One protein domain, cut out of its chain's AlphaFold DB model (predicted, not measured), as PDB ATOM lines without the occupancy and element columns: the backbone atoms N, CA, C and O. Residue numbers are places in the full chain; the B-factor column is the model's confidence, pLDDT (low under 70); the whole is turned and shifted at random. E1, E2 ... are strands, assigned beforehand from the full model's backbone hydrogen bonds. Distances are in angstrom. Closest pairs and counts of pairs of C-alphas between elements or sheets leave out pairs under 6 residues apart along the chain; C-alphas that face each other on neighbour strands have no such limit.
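Overview. This is residues 75 to 142 of the 428 residues of an uncharacterized protein of Candidatus Pacearchaeota archaeon (UniProt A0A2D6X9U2). The domain is one strongly twisted sheet of five antiparallel strands, in which E1 to E4 form a meander, each strand the antiparallel neighbour of the one before, and a fifth strand, E5, returns to the far edge of the sheet beside E1. One long loop extends from the end where E3 and E4 join, and another carries the chain from edge strand E4 across to edge strand E5. The printed part has 68 residues, no named helix and five strands, E1 to E5 along the chain, with sheet order E4, E3, E2, E1, E5. The class is all strand, and the whole is compact, with a radius of gyration of the C-alphas of 11.6 A and spans of 33 by 24 by 21 A.

Along the chain. E1, residues 76 to 84, is 22.7 A long, starts at C-alpha (85.371, 108.322, 160.138) and bends by 67 degrees at residue 80. E2 is residues 88 to 93, 14.8 A; E3 is 97 to 103, 18.6 A; E4 is 117 to 123, 18.4 A. E5, residues 137 to 142, 14.9 A, ends at C-alpha (82.876, 112.201, 157.210).

Arrangement. E1 and E2 form a hairpin, with N 82 and O 91 at 2.9 A. The hairpin of E2 and E3 has N 99 and O 92 at 2.8 A. The hairpin of E3 and E4 has N 100 and O 120 at 2.8 A. On the other side of E1, E5 is its antiparallel neighbour at 141 degrees, with N 79 and O 140 at 3.1 A. E4 and E5 are apart.

Size, cuts and confidence. The C-alphas of Phe 75 and Thr 105, the two farthest apart, are 36.6 A from each other. The long links are residues 104 to 116 and 124 to 136. The printed part has no cut. Residues 106 to 107 and 134 to 135 have pLDDT under 70.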
ATOM      1  N   PHE A  75      83.799 104.393 159.386       89.50
ATOM      2  CA  PHE A  75      82.846 105.372 159.921       89.50
ATOM      3  C   PHE A  75      83.399 106.802 160.014       89.50
ATOM      4  O   PHE A  75      82.614 107.739 160.011       89.50
ATOM      5  N   ALA A  76      84.712 107.016 160.047       90.81
ATOM      6  CA  ALA A  76      85.371 108.322 160.138       90.81
ATOM      7  C   ALA A  76      86.297 108.575 158.933       90.81
ATOM      8  O   ALA A  76      87.438 109.015 159.078       90.81
ATOM      9  N   SER A  77      85.800 108.304 157.721       90.56
ATOM     10  CA  SER A  77      86.587 108.411 156.486       90.56
ATOM     11  C   SER A  77      87.149 109.824 156.261       90.56
ATOM     12  O   SER A  77      86.402 110.811 156.256       90.56
ATOM     13  N   GLN A  78      88.457 109.911 156.014       92.69
ATOM     14  CA  GLN A  78      89.211 111.158 155.854       92.69
ATOM     15  C   GLN A  78      89.855 111.201 154.475       92.69
ATOM     16  O   GLN A  78      90.638 110.328 154.128       92.69
ATOM     17  N   PHE A  79      89.505 112.203 153.669       92.31
ATOM     18  CA  PHE A  79      90.085 112.382 152.338       92.31
ATOM     19  C   PHE A  79      90.164 113.865 151.984       92.31
ATOM     20  O   PHE A  79      89.311 114.660 152.387       92.31
ATOM     21  N   TYR A  80      91.125 114.225 151.139       91.38
ATOM     22  CA  TYR A  80      91.074 115.465 150.379       91.38
ATOM     23  C   TYR A  80      89.944 115.369 149.362       91.38
ATOM     24  O   TYR A  80      89.894 114.437 148.554       91.38
ATOM     25  N   ARG A  81      89.012 116.320 149.402       91.62
ATOM     26  CA  ARG A  81      87.857 116.331 148.502       91.62
ATOM     27  C   ARG A  81      87.713 117.672 147.820       91.62
ATOM     28  O   ARG A  81      87.750 118.715 148.464       91.62
ATOM     29  N   LEU A  82      87.483 117.620 146.513       88.81
ATOM     30  CA  LEU A  82      87.138 118.769 145.686       88.81
ATOM     31  C   LEU A  82      85.727 118.582 145.142       88.81
ATOM     32  O   LEU A  82      85.457 117.622 144.416       88.81
ATOM     33  N   TYR A  83      84.849 119.530 145.453       86.62
ATOM     34  CA  TYR A  83      83.478 119.548 144.956       86.62
ATOM     35  C   TYR A  83      83.291 120.648 143.908       86.62
ATOM     36  O   TYR A  83      83.651 121.802 144.124       86.62
ATOM     37  N   SER A  84      82.667 120.297 142.788       83.06
ATOM     38  CA  SER A  84      82.164 121.239 141.792       83.06
ATOM     39  C   SER A  84      80.667 121.448 141.976       83.06
ATOM     40  O   SER A  84      79.918 120.514 142.268       83.06
ATOM     41  N   ARG A  85      80.211 122.681 141.739       76.69
ATOM     42  CA  ARG A  85      78.793 123.057 141.839       76.69
ATOM     43  C   ARG A  85      77.894 122.294 140.864       76.69
ATOM     44  O   ARG A  85      76.717 122.132 141.151       76.69
ATOM     45  N   SER A  86      78.424 121.861 139.718       76.38
ATOM     46  CA  SER A  86      77.642 121.211 138.656       76.38
ATOM     47  C   SER A  86      77.682 119.684 138.696       76.38
ATOM     48  O   SER A  86      76.734 119.046 138.256       76.38
ATOM     49  N   ARG A  87      78.784 119.095 139.174       73.50
ATOM     50  CA  ARG A  87      79.087 117.657 139.023       73.50
ATOM     51  C   ARG A  87      79.253 116.922 140.354       73.50
ATOM     52  O   ARG A  87      79.418 115.709 140.359       73.50
ATOM     53  N   GLY A  88      79.206 117.629 141.485       83.62
ATOM     54  CA  GLY A  88      79.444 117.027 142.794       83.62
ATOM     55  C   GLY A  88      80.930 116.765 143.029       83.62
ATOM     56  O   GLY A  88      81.744 117.667 142.850       83.62
ATOM     57  N   LEU A  89      81.295 115.567 143.485       85.00
ATOM     58  CA  LEU A  89      82.679 115.220 143.825       85.00
ATOM     59  C   LEU A  89      83.524 115.050 142.552       85.00
ATOM     60  O   LEU A  89      83.288 114.135 141.770       85.00
ATOM     61  N   VAL A  90      84.513 115.926 142.359       87.94
ATOM     62  CA  VAL A  90      85.391 115.934 141.174       87.94
ATOM     63  C   VAL A  90      86.767 115.358 141.481       87.94
ATOM     64  O   VAL A  90      87.401 114.785 140.604       87.94
ATOM     65  N   CYS A  91      87.252 115.485 142.713       89.75
ATOM     66  CA  CYS A  91      88.509 114.870 143.126       89.75
ATOM     67  C   CYS A  91      88.356 114.281 144.524       89.75
ATOM     68  O   CYS A  91      87.795 114.940 145.403       89.75
ATOM     69  N   LYS A  92      88.871 113.069 144.720       92.06
ATOM     70  CA  LYS A  92      89.026 112.422 146.023       92.06
ATOM     71  C   LYS A  92      90.443 111.870 146.107       92.06
ATOM     72  O   LYS A  92      90.803 111.070 145.252       92.06
ATOM     73  N   GLY A  93      91.213 112.268 147.112       91.19
ATOM     74  CA  GLY A  93      92.568 111.759 147.323       91.19
ATOM     75  C   GLY A  93      92.925 111.608 148.792       91.19
ATOM     76  O   GLY A  93      92.263 112.176 149.658       91.19
ATOM     77  N   ASP A  94      93.953 110.820 149.063       90.19
ATOM     78  CA  ASP A  94      94.487 110.523 150.400       90.19
ATOM     79  C   ASP A  94      95.741 111.356 150.739       90.19
ATOM     80  O   ASP A  94      96.110 111.471 151.901       90.19
ATOM     81  N   GLY A  95      96.338 112.019 149.744       87.81
ATOM     82  CA  GLY A  95      97.598 112.755 149.886       87.81
ATOM     83  C   GLY A  95      98.756 112.135 149.102       87.81
ATOM     84  O   GLY A  95      99.762 112.811 148.925       87.81
ATOM     85  N   GLU A  96      98.575 110.930 148.560       88.56
ATOM     86  CA  GLU A  96      99.520 110.233 147.678       88.56
ATOM     87  C   GLU A  96      98.877 109.918 146.320       88.56
ATOM     88  O   GLU A  96      99.423 110.229 145.258       88.56
ATOM     89  N   THR A  97      97.655 109.389 146.339       90.12
ATOM     90  CA  THR A  97      96.848 109.050 145.169       90.12
ATOM     91  C   THR A  97      95.519 109.801 145.180       90.12
ATOM     92  O   THR A  97      94.974 110.192 146.214       90.12
ATOM     93  N   ALA A  98      94.991 110.086 143.994       91.06
ATOM     94  CA  ALA A  98      93.700 110.726 143.834       91.06
ATOM     95  C   ALA A  98      92.938 110.158 142.642       91.06
ATOM     96  O   ALA A  98      93.463 110.045 141.536       91.06
ATOM     97  N   THR A  99      91.650 109.897 142.846       91.62
ATOM     98  CA  THR A  99      90.691 109.692 141.765       91.62
ATOM     99  C   THR A  99      90.145 111.050 141.344       91.62
ATOM    100  O   THR A  99      89.446 111.723 142.109       91.62
ATOM    101  N   ARG A 100      90.460 111.457 140.115       88.12
ATOM    102  CA  ARG A 100      90.083 112.749 139.548       88.12
ATOM    103  C   ARG A 100      89.156 112.569 138.356       88.12
ATOM    104  O   ARG A 100      89.491 111.879 137.400       88.12
ATOM    105  N   MET A 101      88.016 113.243 138.390       85.94
ATOM    106  CA  MET A 101      87.107 113.350 137.259       85.94
ATOM    107  C   MET A 101      87.635 114.418 136.302       85.94
ATOM    108  O   MET A 101      87.641 115.616 136.611       85.94
ATOM    109  N   VAL A 102      88.111 113.964 135.149       85.12
ATOM    110  CA  VAL A 102      88.671 114.800 134.090       85.12
ATOM    111  C   VAL A 102      87.801 114.728 132.848       85.12
ATOM    112  O   VAL A 102      87.164 113.714 132.570       85.12
ATOM    113  N   ASP A 103      87.777 115.822 132.108       83.31
ATOM    114  CA  ASP A 103      87.198 115.863 130.774       83.31
ATOM    115  C   ASP A 103      88.142 115.160 129.788       83.31
ATOM    116  O   ASP A 103      89.335 115.471 129.742       83.31
ATOM    117  N   THR A 104      87.633 114.204 129.010       77.94
ATOM    118  CA  THR A 104      88.438 113.421 128.052       77.94
ATOM    119  C   THR A 104      89.002 114.277 126.922       77.94
ATOM    120  O   THR A 104      90.051 113.944 126.375       77.94
ATOM    121  N   THR A 105      88.353 115.396 126.595       71.56
ATOM    122  CA  THR A 105      88.747 116.262 125.476       71.56
ATOM    123  C   THR A 105      89.790 117.293 125.895       71.56
ATOM    124  O   THR A 105      90.722 117.582 125.147       71.56
ATOM    125  N   THR A 106      89.646 117.869 127.091       69.19
ATOM    126  CA  THR A 106      90.522 118.956 127.564       69.19
ATOM    127  C   THR A 106      91.581 118.496 128.562       69.19
ATOM    128  O   THR A 106      92.525 119.234 128.834       69.19
ATOM    129  N   GLY A 107      91.429 117.302 129.145       68.81
ATOM    130  CA  GLY A 107      92.284 116.804 130.227       68.81
ATOM    131  C   GLY A 107      92.175 117.610 131.528       68.81
ATOM    132  O   GLY A 107      92.879 117.316 132.495       68.81
ATOM    133  N   ALA A 108      91.310 118.626 131.566       75.75
ATOM    134  CA  ALA A 108      91.099 119.489 132.715       75.75
ATOM    135  C   ALA A 108      90.082 118.882 133.691       75.75
ATOM    136  O   ALA A 108      89.348 117.945 133.368       75.75
ATOM    137  N   LEU A 109      90.028 119.440 134.903       77.62
ATOM    138  CA  LEU A 109      88.991 119.129 135.887       77.62
ATOM    139  C   LEU A 109      87.598 119.287 135.267       77.62
ATOM    140  O   LEU A 109      87.297 120.328 134.678       77.62
ATOM    141  N   ALA A 110      86.744 118.281 135.461       74.62
ATOM    142  CA  ALA A 110      85.391 118.303 134.930       74.62
ATOM    143  C   ALA A 110      84.607 119.517 135.451       74.62
ATOM    144  O   ALA A 110      84.417 119.703 136.660       74.62
ATOM    145  N   ASN A 111      84.119 120.337 134.523       75.44
ATOM    146  CA  ASN A 111      83.301 121.506 134.820       75.44
ATOM    147  C   ASN A 111      81.877 121.320 134.258       75.44
ATOM    148  O   ASN A 111      81.463 120.212 133.912       75.44
ATOM    149  N   ARG A 112      81.070 122.388 134.243       70.50
ATOM    150  CA  ARG A 112      79.695 122.339 133.709       70.50
ATOM    151  C   ARG A 112      79.656 122.039 132.204       70.50
ATOM    152  O   ARG A 112      78.697 121.424 131.752       70.50
ATOM    153  N   ASP A 113      80.682 122.450 131.471       71.44
ATOM    154  CA  ASP A 113      80.717 122.447 130.009       71.44
ATOM    155  C   ASP A 113      81.369 121.170 129.438       71.44
ATOM    156  O   ASP A 113      81.248 120.890 128.246       71.44
ATOM    157  N   SER A 114      81.995 120.351 130.291       73.69
ATOM    158  CA  SER A 114      82.610 119.069 129.928       73.69
ATOM    159  C   SER A 114      81.575 118.032 129.496       73.69
ATOM    160  O   SER A 114      80.835 117.528 130.336       73.69
ATOM    161  N   LYS A 115      81.500 117.665 128.216       71.12
ATOM    162  CA  LYS A 115      80.484 116.705 127.728       71.12
ATOM    163  C   LYS A 115      80.827 115.250 128.036       71.12
ATOM    164  O   LYS A 115      79.931 114.481 128.368       71.12
ATOM    165  N   GLU A 116      82.106 114.906 127.991       78.00
ATOM    166  CA  GLU A 116      82.607 113.570 128.296       78.00
ATOM    167  C   GLU A 116      83.521 113.631 129.515       78.00
ATOM    168  O   GLU A 116      84.390 114.495 129.612       78.00
ATOM    169  N   VAL A 117      83.302 112.735 130.475       82.50
ATOM    170  CA  VAL A 117      84.088 112.673 131.708       82.50
ATOM    171  C   VAL A 117      84.568 111.264 131.974       82.50
ATOM    172  O   VAL A 117      83.817 110.303 131.826       82.50
ATOM    173  N   ALA A 118      85.812 111.158 132.422       84.06
ATOM    174  CA  ALA A 118      86.410 109.920 132.882       84.06
ATOM    175  C   ALA A 118      87.022 110.122 134.270       84.06
ATOM    176  O   ALA A 118      87.588 111.175 134.574       84.06
ATOM    177  N   ASN A 119      86.926 109.097 135.115       87.69
ATOM    178  CA  ASN A 119      87.671 109.050 136.367       87.69
ATOM    179  C   ASN A 119      89.071 108.519 136.068       87.69
ATOM    180  O   ASN A 119      89.216 107.408 135.564       87.69
ATOM    181  N   LYS A 120      90.091 109.317 136.376       87.50
ATOM    182  CA  LYS A 120      91.495 108.967 136.195       87.50
ATOM    183  C   LYS A 120      92.213 108.990 137.536       87.50
ATOM    184  O   LYS A 120      92.020 109.911 138.329       87.50
ATOM    185  N   GLU A 121      93.056 107.995 137.769       89.06
ATOM    186  CA  GLU A 121      93.969 107.981 138.909       89.06
ATOM    187  C   GLU A 121      95.176 108.882 138.623       89.06
ATOM    188  O   GLU A 121      95.756 108.872 137.533       89.06
ATOM    189  N   THR A 122      95.516 109.732 139.584       88.50
ATOM    190  CA  THR A 122      96.621 110.687 139.496       88.50
ATOM    191  C   THR A 122      97.310 110.818 140.850       88.50
ATOM    192  O   THR A 122      96.728 110.464 141.872       88.50
ATOM    193  N   ALA A 123      98.539 111.332 140.870       89.00
ATOM    194  CA  ALA A 123      99.239 111.599 142.120       89.00
ATOM    195  C   ALA A 123      98.574 112.774 142.856       89.00
ATOM    196  O   ALA A 123      98.323 113.833 142.271       89.00
ATOM    197  N   CYS A 124      98.285 112.589 144.142       88.25
ATOM    198  CA  CYS A 124      97.836 113.658 145.020       88.25
ATOM    199  C   CYS A 124      99.061 114.323 145.654       88.25
ATOM    200  O   CYS A 124      99.965 113.642 146.111       88.25
ATOM    201  N   GLN A 125      99.090 115.655 145.684       86.50
ATOM    202  CA  GLN A 125     100.140 116.429 146.366       86.50
ATOM    203  C   GLN A 125      99.645 117.000 147.707       86.50
ATOM    204  O   GLN A 125     100.254 117.909 148.266       86.50
ATOM    205  N   GLY A 126      98.487 116.534 148.194       87.12
ATOM    206  CA  GLY A 126      97.861 117.024 149.420       87.12
ATOM    207  C   GLY A 126      97.697 118.548 149.430       87.12
ATOM    208  O   GLY A 126      97.009 119.119 148.579       87.12
ATOM    209  N   ARG A 127      98.350 119.207 150.395       85.69
ATOM    210  CA  ARG A 127      98.297 120.664 150.604       85.69
ATOM    211  C   ARG A 127      99.055 121.483 149.565       85.69
ATOM    212  O   ARG A 127      98.676 122.626 149.324       85.69
ATOM    213  N   ASP A 128     100.066 120.896 148.934       85.69
ATOM    214  CA  ASP A 128     100.859 121.557 147.892       85.69
ATOM    215  C   ASP A 128     100.176 121.487 146.518       85.69
ATOM    216  O   ASP A 128     100.658 122.039 145.528       85.69
ATOM    217  N   CYS A 129      99.016 120.826 146.444       85.56
ATOM    218  CA  CYS A 129      98.236 120.743 145.224       85.56
ATOM    219  C   CYS A 129      97.762 122.144 144.777       85.56
ATOM    220  O   CYS A 129      97.162 122.871 145.572       85.56
ATOM    221  N   PRO A 130      97.890 122.502 143.483       84.62
ATOM    222  CA  PRO A 130      97.420 123.789 142.955       84.62
ATOM    223  C   PRO A 130      95.927 124.071 143.175       84.62
ATOM    224  O   PRO A 130      95.489 125.222 143.123       84.62
ATOM    225  N   ASP A 131      95.130 123.020 143.382       84.38
ATOM    226  CA  ASP A 131      93.686 123.115 143.578       84.38
ATOM    227  C   ASP A 131      93.262 123.117 145.060       84.38
ATOM    228  O   ASP A 131      92.070 123.234 145.363       84.38
ATOM    229  N   TYR A 132      94.225 123.042 145.983       86.62
ATOM    230  CA  TYR A 132      94.004 123.124 147.424       86.62
ATOM    231  C   TYR A 132      93.597 124.539 147.879       86.62
ATOM    232  O   TYR A 132      94.039 125.565 147.354       86.62
ATOM    233  N   GLY A 133      92.690 124.609 148.855       81.38
ATOM    234  CA  GLY A 133      92.204 125.847 149.458       81.38
ATOM    235  C   GLY A 133      91.332 126.676 148.515       81.38
ATOM    236  O   GLY A 133      90.122 126.470 148.420       81.38
ATOM    237  N   LYS A 134      91.931 127.645 147.808       68.50
ATOM    238  CA  LYS A 134      91.202 128.682 147.044       68.50
ATOM    239  C   LYS A 134      90.315 128.128 145.925       68.50
ATOM    240  O   LYS A 134      89.355 128.789 145.538       68.50
ATOM    241  N   ARG A 135      90.623 126.937 145.408       67.69
ATOM    242  CA  ARG A 135      89.830 126.261 144.366       67.69
ATOM    243  C   ARG A 135      88.861 125.213 144.913       67.69
ATOM    244  O   ARG A 135      88.137 124.608 144.132       67.69
ATOM    245  N   GLY A 136      88.783 125.060 146.236       79.00
ATOM    246  CA  GLY A 136      87.761 124.263 146.914       79.00
ATOM    247  C   GLY A 136      88.164 122.834 147.265       79.00
ATOM    248  O   GLY A 136      87.309 122.099 147.756       79.00
ATOM    249  N   CYS A 137      89.415 122.420 147.025       87.31
ATOM    250  CA  CYS A 137      89.926 121.172 147.586       87.31
ATOM    251  C   CYS A 137      90.345 121.412 149.040       87.31
ATOM    252  O   CYS A 137      91.029 122.395 149.329       87.31
ATOM    253  N   GLY A 138      89.942 120.530 149.945       88.88
ATOM    254  CA  GLY A 138      90.320 120.600 151.354       88.88
ATOM    255  C   GLY A 138      90.204 119.245 152.034       88.88
ATOM    256  O   GLY A 138      89.620 118.312 151.473       88.88
ATOM    257  N   GLU A 139      90.763 119.138 153.234       91.88
ATOM    258  CA  GLU A 139      90.592 117.974 154.094       91.88
ATOM    259  C   GLU A 139      89.138 117.893 154.545       91.88
ATOM    260  O   GLU A 139      88.588 118.862 155.070       91.88
ATOM    261  N   VAL A 140      88.502 116.742 154.344       92.06
ATOM    262  CA  VAL A 140      87.138 116.497 154.809       92.06
ATOM    263  C   VAL A 140      87.091 115.150 155.511       92.06
ATOM    264  O   VAL A 140      87.466 114.125 154.939       92.06
ATOM    265  N   MET A 141      86.580 115.165 156.737       93.69
ATOM    266  CA  MET A 141      86.219 113.972 157.485       93.69
ATOM    267  C   MET A 141      84.707 113.810 157.489       93.69
ATOM    268  O   MET A 141      83.974 114.730 157.860       93.69
ATOM    269  N   ASN A 142      84.262 112.619 157.105       93.12
ATOM    270  CA  ASN A 142      82.876 112.201 157.210       93.12
ATOM    271  C   ASN A 142      82.771 111.263 158.402       93.12
ATOM    272  O   ASN A 142      83.153 110.102 158.286       93.12
TER     273      ASN A 142